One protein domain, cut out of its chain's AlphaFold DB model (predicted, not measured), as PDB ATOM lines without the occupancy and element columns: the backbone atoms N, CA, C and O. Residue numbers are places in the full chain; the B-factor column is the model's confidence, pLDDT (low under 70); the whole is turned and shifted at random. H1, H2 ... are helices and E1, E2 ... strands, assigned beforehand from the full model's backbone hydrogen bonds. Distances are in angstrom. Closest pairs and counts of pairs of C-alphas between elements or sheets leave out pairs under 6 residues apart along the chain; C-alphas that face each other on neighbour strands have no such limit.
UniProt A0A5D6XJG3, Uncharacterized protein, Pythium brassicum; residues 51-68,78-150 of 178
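This is residues 51 to 68 and 78 to 150 of the 178 residues of an uncharacterized protein of Pythium brassicum (UniProt A0A5D6XJG3). With little regular structure, this is a twisted wall of four strands with helix H1 over one face. Of 91 printed residues, 34 lie in named elements, E1 E2 H1 E3 E4, class mixed. The mixed sheet runs E1 E2 E4 E3; the whole is compact, radius of gyration of the C-alphas 13.4 A, spans 40 by 31 by 21 A.

Find C-alpha 51 at (203.058, 239.382, 140.798), where E1, residues 51 to 57, begins its 18.4 A. E2 is residues 86 to 91, H1 94 to 103, E3 121 to 125 and E4 143 to 148, ending at (202.093, 248.203, 136.782).

Look at N 89 and O 145 of parallel E2 and E4, 2.8 A apart, within hydrogen-bond range. H1 is on the sheet, height 10.0 A; 3 of its 6 O i to N i+4 pairs are within range.

C-alphas 68 and 78, across the cut, are 16.9 A apart. Long links precede and follow E3. Find pLDDT under 70 at residues 61 to 68 and 129 to 134.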
ATOM      1  N   VAL A  51     203.678 239.512 139.471       92.94
ATOM      2  CA  VAL A  51     203.058 239.382 140.798       92.94
ATOM      3  C   VAL A  51     201.632 238.837 140.739       92.94
ATOM      4  O   VAL A  51     201.050 238.511 141.766       92.94
ATOM      5  N   GLY A  52     201.067 238.676 139.539       90.94
ATOM      6  CA  GLY A  52     199.770 238.033 139.370       90.94
ATOM      7  C   GLY A  52     199.210 238.120 137.956       90.94
ATOM      8  O   GLY A  52     199.752 238.801 137.085       90.94
ATOM      9  N   VAL A  53     198.085 237.436 137.745       92.38
ATOM     10  CA  VAL A  53     197.280 237.528 136.520       92.38
ATOM     11  C   VAL A  53     196.133 238.501 136.767       92.38
ATOM     12  O   VAL A  53     195.390 238.356 137.734       92.38
ATOM     13  N   ARG A  54     195.991 239.495 135.891       91.56
ATOM     14  CA  ARG A  54     194.924 240.499 135.952       91.56
ATOM     15  C   ARG A  54     193.699 240.077 135.153       91.56
ATOM     16  O   ARG A  54     192.581 240.187 135.643       91.56
ATOM     17  N   ASP A  55     193.911 239.612 133.927       90.06
ATOM     18  CA  ASP A  55     192.848 239.161 133.030       90.06
ATOM     19  C   ASP A  55     193.393 238.123 132.048       90.06
ATOM     20  O   ASP A  55     194.587 238.106 131.741       90.06
ATOM     21  N   VAL A  56     192.523 237.244 131.557       90.31
ATOM     22  CA  VAL A  56     192.889 236.207 130.594       90.31
ATOM     23  C   VAL A  56     191.711 235.845 129.693       90.31
ATOM     24  O   VAL A  56     190.573 235.635 130.122       90.31
ATOM     25  N   GLU A  57     192.007 235.728 128.407       88.88
ATOM     26  CA  GLU A  57     191.114 235.225 127.377       88.88
ATOM     27  C   GLU A  57     191.855 234.151 126.597       88.88
ATOM     28  O   GLU A  57     192.868 234.432 125.972       88.88
ATOM     29  N   VAL A  58     191.345 232.923 126.611       88.25
ATOM     30  CA  VAL A  58     191.956 231.808 125.880       88.25
ATOM     31  C   VAL A  58     191.142 231.537 124.621       88.25
ATOM     32  O   VAL A  58     189.912 231.402 124.684       88.25
ATOM     33  N   LEU A  59     191.813 231.495 123.466       84.94
ATOM     34  CA  LEU A  59     191.165 231.188 122.187       84.94
ATOM     35  C   LEU A  59     190.640 229.750 122.158       84.94
ATOM     36  O   LEU A  59     189.558 229.512 121.618       84.94
ATOM     37  N   ASP A  60     191.395 228.827 122.750       79.62
ATOM     38  CA  ASP A  60     191.041 227.418 122.822       79.62
ATOM     39  C   ASP A  60     189.724 227.197 123.589       79.62
ATOM     40  O   ASP A  60     189.506 227.684 124.703       79.62
ATOM     41  N   TRP A  61     188.820 226.455 122.950       67.69
ATOM     42  CA  TRP A  61     187.495 226.122 123.465       67.69
ATOM     43  C   TRP A  61     187.488 224.868 124.329       67.69
ATOM     44  O   TRP A  61     186.511 224.648 125.039       67.69
ATOM     45  N   GLU A  62     188.529 224.043 124.249       69.12
ATOM     46  CA  GLU A  62     188.677 222.855 125.093       69.12
ATOM     47  C   GLU A  62     189.235 223.205 126.483       69.12
ATOM     48  O   GLU A  62     189.358 222.335 127.345       69.12
ATOM     49  N   TYR A  63     189.506 224.492 126.737       62.09
ATOM     50  CA  TYR A  63     190.008 224.970 128.016       62.09
ATOM     51  C   TYR A  63     188.966 224.770 129.142       62.09
ATOM     52  O   TYR A  63     187.873 225.347 129.084       62.09
ATOM     53  N   PRO A  64     189.285 223.995 130.199       58.16
ATOM     54  CA  PRO A  64     188.305 223.453 131.150       58.16
ATOM     55  C   PRO A  64     187.623 224.498 132.047       58.16
ATOM     56  O   PRO A  64     186.641 224.184 132.714       58.16
ATOM     57  N   ALA A  65     188.122 225.736 132.080       57.06
ATOM     58  CA  ALA A  65     187.578 226.811 132.909       57.06
ATOM     59  C   ALA A  65     186.407 227.581 132.262       57.06
ATOM     60  O   ALA A  65     185.856 228.487 132.890       57.06
ATOM     61  N   ARG A  66     186.016 227.271 131.015       60.59
ATOM     62  CA  ARG A  66     184.922 227.985 130.340       60.59
ATOM     63  C   ARG A  66     183.567 227.406 130.757       60.59
ATOM     64  O   ARG A  66     183.329 226.208 130.632       60.59
ATOM     65  N   VAL A  67     182.666 228.263 131.239       59.75
ATOM     66  CA  VAL A  67     181.303 227.860 131.616       59.75
ATOM     67  C   VAL A  67     180.589 227.321 130.373       59.75
ATOM     68  O   VAL A  67     180.518 228.007 129.353       59.75
ATOM     69  N   GLU A  68     180.023 226.114 130.459       56.12
ATOM     70  CA  GLU A  68     179.355 225.411 129.344       56.12
ATOM     71  C   GLU A  68     178.238 226.228 128.658       56.12
ATOM     72  O   GLU A  68     177.816 225.914 127.545       56.12
ATOM     73  N   ARG A  78     186.091 239.953 126.640       83.06
ATOM     74  CA  ARG A  78     186.067 240.852 127.802       83.06
ATOM     75  C   ARG A  78     187.204 241.870 127.784       83.06
ATOM     76  O   ARG A  78     187.046 242.960 128.325       83.06
ATOM     77  N   ASN A  79     188.317 241.542 127.127       88.81
ATOM     78  CA  ASN A  79     189.466 242.438 127.060       88.81
ATOM     79  C   ASN A  79     189.229 243.634 126.126       88.81
ATOM     80  O   ASN A  79     188.503 243.560 125.132       88.81
ATOM     81  N   ARG A  80     189.930 244.735 126.419       87.25
ATOM     82  CA  ARG A  80     189.843 245.998 125.669       87.25
ATOM     83  C   ARG A  80     190.372 245.931 124.236       87.25
ATOM     84  O   ARG A  80     190.042 246.795 123.431       87.25
ATOM     85  N   PHE A  81     191.202 244.939 123.929       89.25
ATOM     86  CA  PHE A  81     191.833 244.785 122.620       89.25
ATOM     87  C   PHE A  81     190.949 244.024 121.627       89.25
ATOM     88  O   PHE A  81     191.257 243.990 120.439       89.25
ATOM     89  N   GLY A  82     189.866 243.389 122.093       89.62
ATOM     90  CA  GLY A  82     189.065 242.499 121.260       89.62
ATOM     91  C   GLY A  82     189.874 241.323 120.704       89.62
ATOM     92  O   GLY A  82     189.537 240.808 119.639       89.62
ATOM     93  N   HIS A  83     190.939 240.897 121.397       90.69
ATOM     94  CA  HIS A  83     191.800 239.805 120.940       90.69
ATOM     95  C   HIS A  83     191.367 238.469 121.568       90.69
ATOM     96  O   HIS A  83     191.171 238.406 122.783       90.69
ATOM     97  N   PRO A  84     191.193 237.380 120.796       88.69
ATOM     98  CA  PRO A  84     190.619 236.146 121.324       88.69
ATOM     99  C   PRO A  84     191.591 235.298 122.157       88.69
ATOM    100  O   PRO A  84     191.120 234.385 122.836       88.69
ATOM    101  N   ASN A  85     192.895 235.595 122.109       90.69
ATOM    102  CA  ASN A  85     193.934 234.985 122.943       90.69
ATOM    103  C   ASN A  85     194.787 236.075 123.613       90.69
ATOM    104  O   ASN A  85     195.587 236.740 122.957       90.69
ATOM    105  N   PHE A  86     194.557 236.343 124.886       92.44
ATOM    106  CA  PHE A  86     195.078 237.516 125.575       92.44
ATOM    107  C   PHE A  86     195.381 237.195 127.031       92.44
ATOM    108  O   PHE A  86     194.630 236.463 127.674       92.44
ATOM    109  N   ILE A  87     196.441 237.794 127.560       92.88
ATOM    110  CA  ILE A  87     196.731 237.773 128.989       92.88
ATOM    111  C   ILE A  87     197.226 239.135 129.450       92.88
ATOM    112  O   ILE A  87     198.072 239.760 128.814       92.88
ATOM    113  N   SER A  88     196.683 239.579 130.577       94.06
ATOM    114  CA  SER A  88     197.112 240.768 131.296       94.06
ATOM    115  C   SER A  88     197.769 240.334 132.598       94.06
ATOM    116  O   SER A  88     197.181 239.568 133.367       94.06
ATOM    117  N   LEU A  89     198.989 240.798 132.844       95.06
ATOM    118  CA  LEU A  89     199.807 240.422 133.992       95.06
ATOM    119  C   LEU A  89     200.154 241.651 134.827       95.06
ATOM    120  O   LEU A  89     200.522 242.699 134.295       95.06
ATOM    121  N   TRP A  90     200.092 241.489 136.142       96.12
ATOM    122  CA  TRP A  90     200.587 242.474 137.091       96.12
ATOM    123  C   TRP A  90     202.104 242.349 137.244       96.12
ATOM    124  O   TRP A  90     202.624 241.253 137.459       96.12
ATOM    125  N   VAL A  91     202.805 243.479 137.168       96.00
ATOM    126  CA  VAL A  91     204.264 243.581 137.292       96.00
ATOM    127  C   VAL A  91     204.629 244.594 138.376       96.00
ATOM    128  O   VAL A  91     204.081 245.695 138.399       96.00
ATOM    129  N   ASP A  92     205.567 244.247 139.257       96.00
ATOM    130  CA  ASP A  92     205.987 245.103 140.379       96.00
ATOM    131  C   ASP A  92     206.708 246.390 139.932       96.00
ATOM    132  O   ASP A  92     206.500 247.455 140.509       96.00
ATOM    133  N   LYS A  93     207.560 246.302 138.905       95.94
ATOM    134  CA  LYS A  93     208.422 247.382 138.407       95.94
ATOM    135  C   LYS A  93     208.359 247.445 136.889       95.94
ATOM    136  O   LYS A  93     209.311 247.084 136.195       95.94
ATOM    137  N   LEU A  94     207.248 247.947 136.357       95.81
ATOM    138  CA  LEU A  94     207.027 248.015 134.912       95.81
ATOM    139  C   LEU A  94     208.113 248.829 134.187       95.81
ATOM    140  O   LEU A  94     208.543 248.457 133.100       95.81
ATOM    141  N   ALA A  95     208.633 249.889 134.811       94.38
ATOM    142  CA  ALA A  95     209.708 250.703 134.238       94.38
ATOM    143  C   ALA A  95     211.009 249.916 133.968       94.38
ATOM    144  O   ALA A  95     211.808 250.318 133.126       94.38
ATOM    145  N   ALA A  96     211.231 248.796 134.665       95.31
ATOM    146  CA  ALA A  96     212.389 247.933 134.450       95.31
ATOM    147  C   ALA A  96     212.177 246.908 133.319       95.31
ATOM    148  O   ALA A  96     213.138 246.286 132.867       95.31
ATOM    149  N   VAL A  97     210.938 246.737 132.851       94.38
ATOM    150  CA  VAL A  97     210.581 245.776 131.801       94.38
ATOM    151  C   VAL A  97     211.067 246.241 130.440       94.38
ATOM    152  O   VAL A  97     211.722 245.482 129.736       94.38
ATOM    153  N   GLU A  98     210.776 247.485 130.063       92.44
ATOM    154  CA  GLU A  98     211.148 248.012 128.748       92.44
ATOM    155  C   GLU A  98     212.654 247.874 128.434       92.44
ATOM    156  O   GLU A  98     212.980 247.259 127.414       92.44
ATOM    157  N   PRO A  99     213.596 248.329 129.290       92.94
ATOM    158  CA  PRO A  99     215.025 248.155 129.017       92.94
ATOM    159  C   PRO A  99     215.448 246.679 128.980       92.94
ATOM    160  O   PRO A  99     216.375 246.320 128.252       92.94
ATOM    161  N   PHE A 100     214.767 245.805 129.727       91.50
ATOM    162  CA  PHE A 100     215.024 244.367 129.702       91.50
ATOM    163  C   PHE A 100     214.587 243.731 128.371       91.50
ATOM    164  O   PHE A 100     215.344 242.960 127.779       91.50
ATOM    165  N   LEU A 101     213.407 244.095 127.857       89.75
ATOM    166  CA  LEU A 101     212.923 243.637 126.550       89.75
ATOM    167  C   LEU A 101     213.819 244.141 125.412       89.75
ATOM    168  O   LEU A 101     214.173 243.362 124.525       89.75
ATOM    169  N   GLN A 102     214.248 245.407 125.474       90.38
ATOM    170  CA  GLN A 102     215.200 245.985 124.522       90.38
ATOM    171  C   GLN A 102     216.526 245.215 124.505       90.38
ATOM    172  O   GLN A 102     217.008 244.850 123.432       90.38
ATOM    173  N   ALA A 103     217.098 244.915 125.676       89.81
ATOM    174  CA  ALA A 103     218.336 244.140 125.782       89.81
ATOM    175  C   ALA A 103     218.192 242.716 125.211       89.81
ATOM    176  O   ALA A 103     219.141 242.176 124.643       89.81
ATOM    177  N   GLY A 104     216.999 242.125 125.330       86.06
ATOM    178  CA  GLY A 104     216.664 240.812 124.782       86.06
ATOM    179  C   GLY A 104     216.263 240.799 123.302       86.06
ATOM    180  O   GLY A 104     215.967 239.725 122.785       86.06
ATOM    181  N   ASN A 105     216.232 241.949 122.614       87.19
ATOM    182  CA  ASN A 105     215.657 242.103 121.267       87.19
ATOM    183  C   ASN A 105     214.226 241.539 121.149       87.19
ATOM    184  O   ASN A 105     213.832 241.031 120.095       87.19
ATOM    185  N   VAL A 106     213.449 241.608 122.232       85.94
ATOM    186  CA  VAL A 106     212.055 241.164 122.238       85.94
ATOM    187  C   VAL A 106     211.198 242.295 121.666       85.94
ATOM    188  O   VAL A 106     211.260 243.407 122.192       85.94
ATOM    189  N   PRO A 107     210.411 242.061 120.601       86.75
ATOM    190  CA  PRO A 107     209.544 243.090 120.046       86.75
ATOM    191  C   PRO A 107     208.407 243.408 121.022       86.75
ATOM    192  O   PRO A 107     207.819 242.514 121.625       86.75
ATOM    193  N   TYR A 108     208.082 244.688 121.152       89.50
ATOM    194  CA  TYR A 108     206.956 245.189 121.935       89.50
ATOM    195  C   TYR A 108     206.334 246.392 121.213       89.50
ATOM    196  O   TYR A 108     206.880 246.868 120.214       89.50
ATOM    197  N   SER A 109     205.176 246.856 121.687       86.94
ATOM    198  CA  SER A 109     204.464 247.994 121.098       86.94
ATOM    199  C   SER A 109     205.367 249.226 121.001       86.94
ATOM    200  O   SER A 109     206.061 249.584 121.953       86.94
ATOM    201  N   SER A 110     205.317 249.912 119.856       82.31
ATOM    202  CA  SER A 110     206.141 251.094 119.571       82.31
ATOM    203  C   SER A 110     205.867 252.281 120.499       82.31
ATOM    204  O   SER A 110     206.694 253.187 120.584       82.31
ATOM    205  N   GLU A 111     204.734 252.279 121.202       85.12
ATOM    206  CA  GLU A 111     204.367 253.320 122.163       85.12
ATOM    207  C   GLU A 111     205.104 253.190 123.511       85.12
ATOM    208  O   GLU A 111     205.093 254.135 124.300       85.12
ATOM    209  N   GLY A 112     205.766 252.055 123.774       89.88
ATOM    210  CA  GLY A 112     206.446 251.794 125.044       89.88
ATOM    211  C   GLY A 112     205.480 251.731 126.230       89.88
ATOM    212  O   GLY A 112     204.355 251.238 126.107       89.88
ATOM    213  N   VAL A 113     205.929 252.195 127.402       93.06
ATOM    214  CA  VAL A 113     205.068 252.299 128.590       93.06
ATOM    215  C   VAL A 113     204.119 253.491 128.446       93.06
ATOM    216  O   VAL A 113     204.545 254.646 128.428       93.06
ATOM    217  N   VAL A 114     202.816 253.215 128.407       93.94
ATOM    218  CA  VAL A 114     201.754 254.221 128.266       93.94
ATOM    219  C   VAL A 114     200.772 254.179 129.429       93.94
ATOM    220  O   VAL A 114     200.644 253.179 130.132       93.94
ATOM    221  N   ARG A 115     200.025 255.268 129.632       94.06
ATOM    222  CA  ARG A 115     198.944 255.302 130.623       94.06
ATOM    223  C   ARG A 115     197.723 254.549 130.092       94.06
ATOM    224  O   ARG A 115     197.116 254.956 129.104       94.06
ATOM    225  N   GLY A 116     197.351 253.462 130.758       87.56
ATOM    226  CA  GLY A 116     196.182 252.649 130.441       87.56
ATOM    227  C   GLY A 116     194.845 253.306 130.827       87.56
ATOM    228  O   GLY A 116     194.810 254.260 131.607       87.56
ATOM    229  N   PRO A 117     193.715 252.774 130.319       83.94
ATOM    230  CA  PRO A 117     192.375 253.351 130.480       83.94
ATOM    231  C   PRO A 117     191.874 253.338 131.927       83.94
ATOM    232  O   PRO A 117     191.085 254.192 132.314       83.94
ATOM    233  N   GLU A 118     192.355 252.391 132.729       86.00
ATOM    234  CA  GLU A 118     192.037 252.275 134.156       86.00
ATOM    235  C   GLU A 118     193.024 253.049 135.042       86.00
ATOM    236  O   GLU A 118     192.964 252.971 136.262       86.00
ATOM    237  N   GLY A 119     193.936 253.819 134.441       90.75
ATOM    238  CA  GLY A 119     194.903 254.616 135.187       90.75
ATOM    239  C   GLY A 119     196.069 253.810 135.760       90.75
ATOM    240  O   GLY A 119     196.725 254.288 136.676       90.75
ATOM    241  N   HIS A 120     196.360 252.629 135.221       93.62
ATOM    242  CA  HIS A 120     197.633 251.940 135.448       93.62
ATOM    243  C   HIS A 120     198.570 252.180 134.273       93.62
ATOM    244  O   HIS A 120     198.108 252.359 133.146       93.62
ATOM    245  N   ASP A 121     199.873 252.170 134.518       96.75
ATOM    246  CA  ASP A 121     200.848 252.188 133.431       96.75
ATOM    247  C   ASP A 121     200.908 250.794 132.801       96.75
ATOM    248  O   ASP A 121     200.796 249.786 133.506       96.75
ATOM    249  N   VAL A 122     201.013 250.736 131.475       95.81
ATOM    250  CA  VAL A 122     200.922 249.498 130.698       95.81
ATOM    251  C   VAL A 122     201.971 249.449 129.596       95.81
ATOM    252  O   VAL A 122     202.277 250.464 128.981       95.81
ATOM    253  N   LEU A 123     202.470 248.252 129.311       95.62
ATOM    254  CA  LEU A 123     203.274 247.928 128.137       95.62
ATOM    255  C   LEU A 123     202.621 246.745 127.430       95.62
ATOM    256  O   LEU A 123     202.200 245.786 128.073       95.62
ATOM    257  N   VAL A 124     202.519 246.807 126.106       94.31
ATOM    258  CA  VAL A 124     201.861 245.763 125.311       94.31
ATOM    259  C   VAL A 124     202.885 245.060 124.434       94.31
ATOM    260  O   VAL A 124     203.711 245.707 123.795       94.31
ATOM    261  N   ILE A 125     202.807 243.736 124.387       92.19
ATOM    262  CA  ILE A 125     203.539 242.878 123.461       92.19
ATOM    263  C   ILE A 125     202.509 242.312 122.484       92.19
ATOM    264  O   ILE A 125     201.557 241.630 122.877       92.19
ATOM    265  N   GLU A 126     202.673 242.655 121.209       89.94
ATOM    266  CA  GLU A 126     201.768 242.215 120.151       89.94
ATOM    267  C   GLU A 126     201.955 240.719 119.844       89.94
ATOM    268  O   GLU A 126     203.072 240.200 119.961       89.94
ATOM    269  N   PRO A 127     200.892 240.015 119.412       89.31
ATOM    270  CA  PRO A 127     201.016 238.646 118.935       89.31
ATOM    271  C   PRO A 127     202.003 238.575 117.768       89.31
ATOM    272  O   PRO A 127     201.916 239.348 116.815       89.31
ATOM    273  N   SER A 128     202.914 237.608 117.810       78.81
ATOM    274  CA  SER A 128     203.852 237.375 116.716       78.81
ATOM    275  C   SER A 128     203.378 236.206 115.855       78.81
ATOM    276  O   SER A 128     203.421 235.053 116.282       78.81
ATOM    277  N   GLU A 129     202.934 236.483 114.627       67.06
ATOM    278  CA  GLU A 129     202.705 235.437 113.624       67.06
ATOM    279  C   GLU A 129     204.056 235.020 113.016       67.06
ATOM    280  O   GLU A 129     204.643 235.742 112.212       67.06
ATOM    281  N   GLY A 130     204.580 233.858 113.426       60.56
ATOM    282  CA  GLY A 130     205.832 233.301 112.894       60.56
ATOM    283  C   GLY A 130     207.126 233.804 113.553       60.56
ATOM    284  O   GLY A 130     208.186 233.720 112.932       60.56
ATOM    285  N   GLY A 131     207.052 234.323 114.784       57.66
ATOM    286  CA  GLY A 131     208.207 234.762 115.575       57.66
ATOM    287  C   GLY A 131     208.314 234.097 116.954       57.66
ATOM    288  O   GLY A 131     208.177 232.887 117.086       57.66
ATOM    289  N   VAL A 132     208.634 234.898 117.975       59.38
ATOM    290  CA  VAL A 132     208.983 234.516 119.360       59.38
ATOM    291  C   VAL A 132     207.811 233.768 120.034       59.38
ATOM    292  O   VAL A 132     206.914 234.395 120.584       59.38
ATOM    293  N   GLU A 133     207.820 232.427 120.015       63.19
ATOM    294  CA  GLU A 133     206.730 231.562 120.538       63.19
ATOM    295  C   GLU A 133     206.544 231.608 122.067       63.19
ATOM    296  O   GLU A 133     205.586 231.054 122.600       63.19
ATOM    297  N   PHE A 134     207.436 232.292 122.783       69.50
ATOM    298  CA  PHE A 134     207.515 232.303 124.248       69.50
ATOM    299  C   PHE A 134     206.271 232.870 124.947       69.50
ATOM    300  O   PHE A 134     206.119 232.690 126.152       69.50
ATOM    301  N   PHE A 135     205.390 233.549 124.212       77.94
ATOM    302  CA  PHE A 135     204.178 234.156 124.756       77.94
ATOM    303  C   PHE A 135     202.892 233.427 124.357       77.94
ATOM    304  O   PHE A 135     201.817 233.868 124.744       77.94
ATOM    305  N   ASN A 136     202.964 232.325 123.604       85.12
ATOM    306  CA  ASN A 136     201.772 231.625 123.130       85.12
ATOM    307  C   ASN A 136     201.012 230.931 124.275       85.12
ATOM    308  O   ASN A 136     201.571 230.136 125.028       85.12
ATOM    309  N   LEU A 137     199.703 231.168 124.353       84.56
ATOM    310  CA  LEU A 137     198.768 230.407 125.175       84.56
ATOM    311  C   LEU A 137     198.102 229.340 124.317       84.56
ATOM    312  O   LEU A 137     197.504 229.662 123.286       84.56
ATOM    313  N   CYS A 138     198.175 228.084 124.764       83.88
ATOM    314  CA  CYS A 138     197.599 226.933 124.062       83.88
ATOM    315  C   CYS A 138     198.040 226.877 122.588       83.88
ATOM    316  O   CYS A 138     197.197 226.757 121.705       83.88
ATOM    317  N   ASP A 139     199.339 227.058 122.321       84.12
ATOM    318  CA  ASP A 139     199.943 227.054 120.976       84.12
ATOM    319  C   ASP A 139     199.387 228.109 120.001       84.12
ATOM    320  O   ASP A 139     199.588 228.026 118.791       84.12
ATOM    321  N   ASN A 140     198.693 229.128 120.514       86.56
ATOM    322  CA  ASN A 140     198.129 230.201 119.708       86.56
ATOM    323  C   ASN A 140     198.829 231.541 120.009       86.56
ATOM    324  O   ASN A 140     199.060 231.856 121.184       86.56
ATOM    325  N   PRO A 141     199.097 232.377 118.981       89.44
ATOM    326  CA  PRO A 141     199.613 233.731 119.165       89.44
ATOM    327  C   PRO A 141     198.793 234.500 120.195       89.44
ATOM    328  O   PRO A 141     197.561 234.503 120.147       89.44
ATOM    329  N   THR A 142     199.471 235.115 121.159       91.00
ATOM    330  CA  THR A 142     198.825 235.764 122.304       91.00
ATOM    331  C   THR A 142     199.264 237.207 122.410       91.00
ATOM    332  O   THR A 142     200.446 237.515 122.278       91.00
ATOM    333  N   LEU A 143     198.298 238.080 122.679       93.00
ATOM    334  CA  LEU A 143     198.564 239.464 123.045       93.00
ATOM    335  C   LEU A 143     198.844 239.522 124.547       93.00
ATOM    336  O   LEU A 143     198.002 239.093 125.340       93.00
ATOM    337  N   VAL A 144     200.000 240.056 124.934       93.31
ATOM    338  CA  VAL A 144     200.382 240.186 126.346       93.31
ATOM    339  C   VAL A 144     200.343 241.651 126.751       93.31
ATOM    340  O   VAL A 144     200.969 242.503 126.126       93.31
ATOM    341  N   GLU A 145     199.614 241.947 127.817       94.69
ATOM    342  CA  GLU A 145     199.605 243.251 128.468       94.69
ATOM    343  C   GLU A 145     200.317 243.140 129.818       94.69
ATOM    344  O   GLU A 145     199.920 242.368 130.685       94.69
ATOM    345  N   LEU A 146     201.374 243.922 130.003       95.56
ATOM    346  CA  LEU A 146     202.077 244.059 131.272       95.56
ATOM    347  C   LEU A 146     201.611 245.347 131.933       95.56
ATOM    348  O   LEU A 146     201.680 246.416 131.330       95.56
ATOM    349  N   VAL A 147     201.123 245.246 133.161       96.62
ATOM    350  CA  VAL A 147     200.478 246.343 133.878       96.62
ATOM    351  C   VAL A 147     201.219 246.580 135.182       96.62
ATOM    352  O   VAL A 147     201.489 245.637 135.922       96.62
ATOM    353  N   GLN A 148     201.518 247.837 135.493       97.56
ATOM    354  CA  GLN A 148     202.093 248.203 136.782       97.56
ATOM    355  C   GLN A 148     201.116 247.836 137.905       97.56
ATOM    356  O   GLN A 148     200.021 248.402 138.001       97.56
ATOM    357  N   ALA A 149     201.536 246.899 138.752       96.69
ATOM    358  CA  ALA A 149     200.778 246.441 139.901       96.69
ATOM    359  C   ALA A 149     200.581 247.585 140.903       96.69
ATOM    360  O   ALA A 149     201.527 248.353 141.143       96.69
ATOM    361  N   PRO A 150     199.380 247.724 141.485       95.94
ATOM    362  CA  PRO A 150     199.181 248.628 142.602       95.94
ATOM    363  C   PRO A 150     199.825 248.052 143.883       95.94
ATOM    364  O   PRO A 150     200.079 246.844 143.944       95.94
TER     365      PRO A 150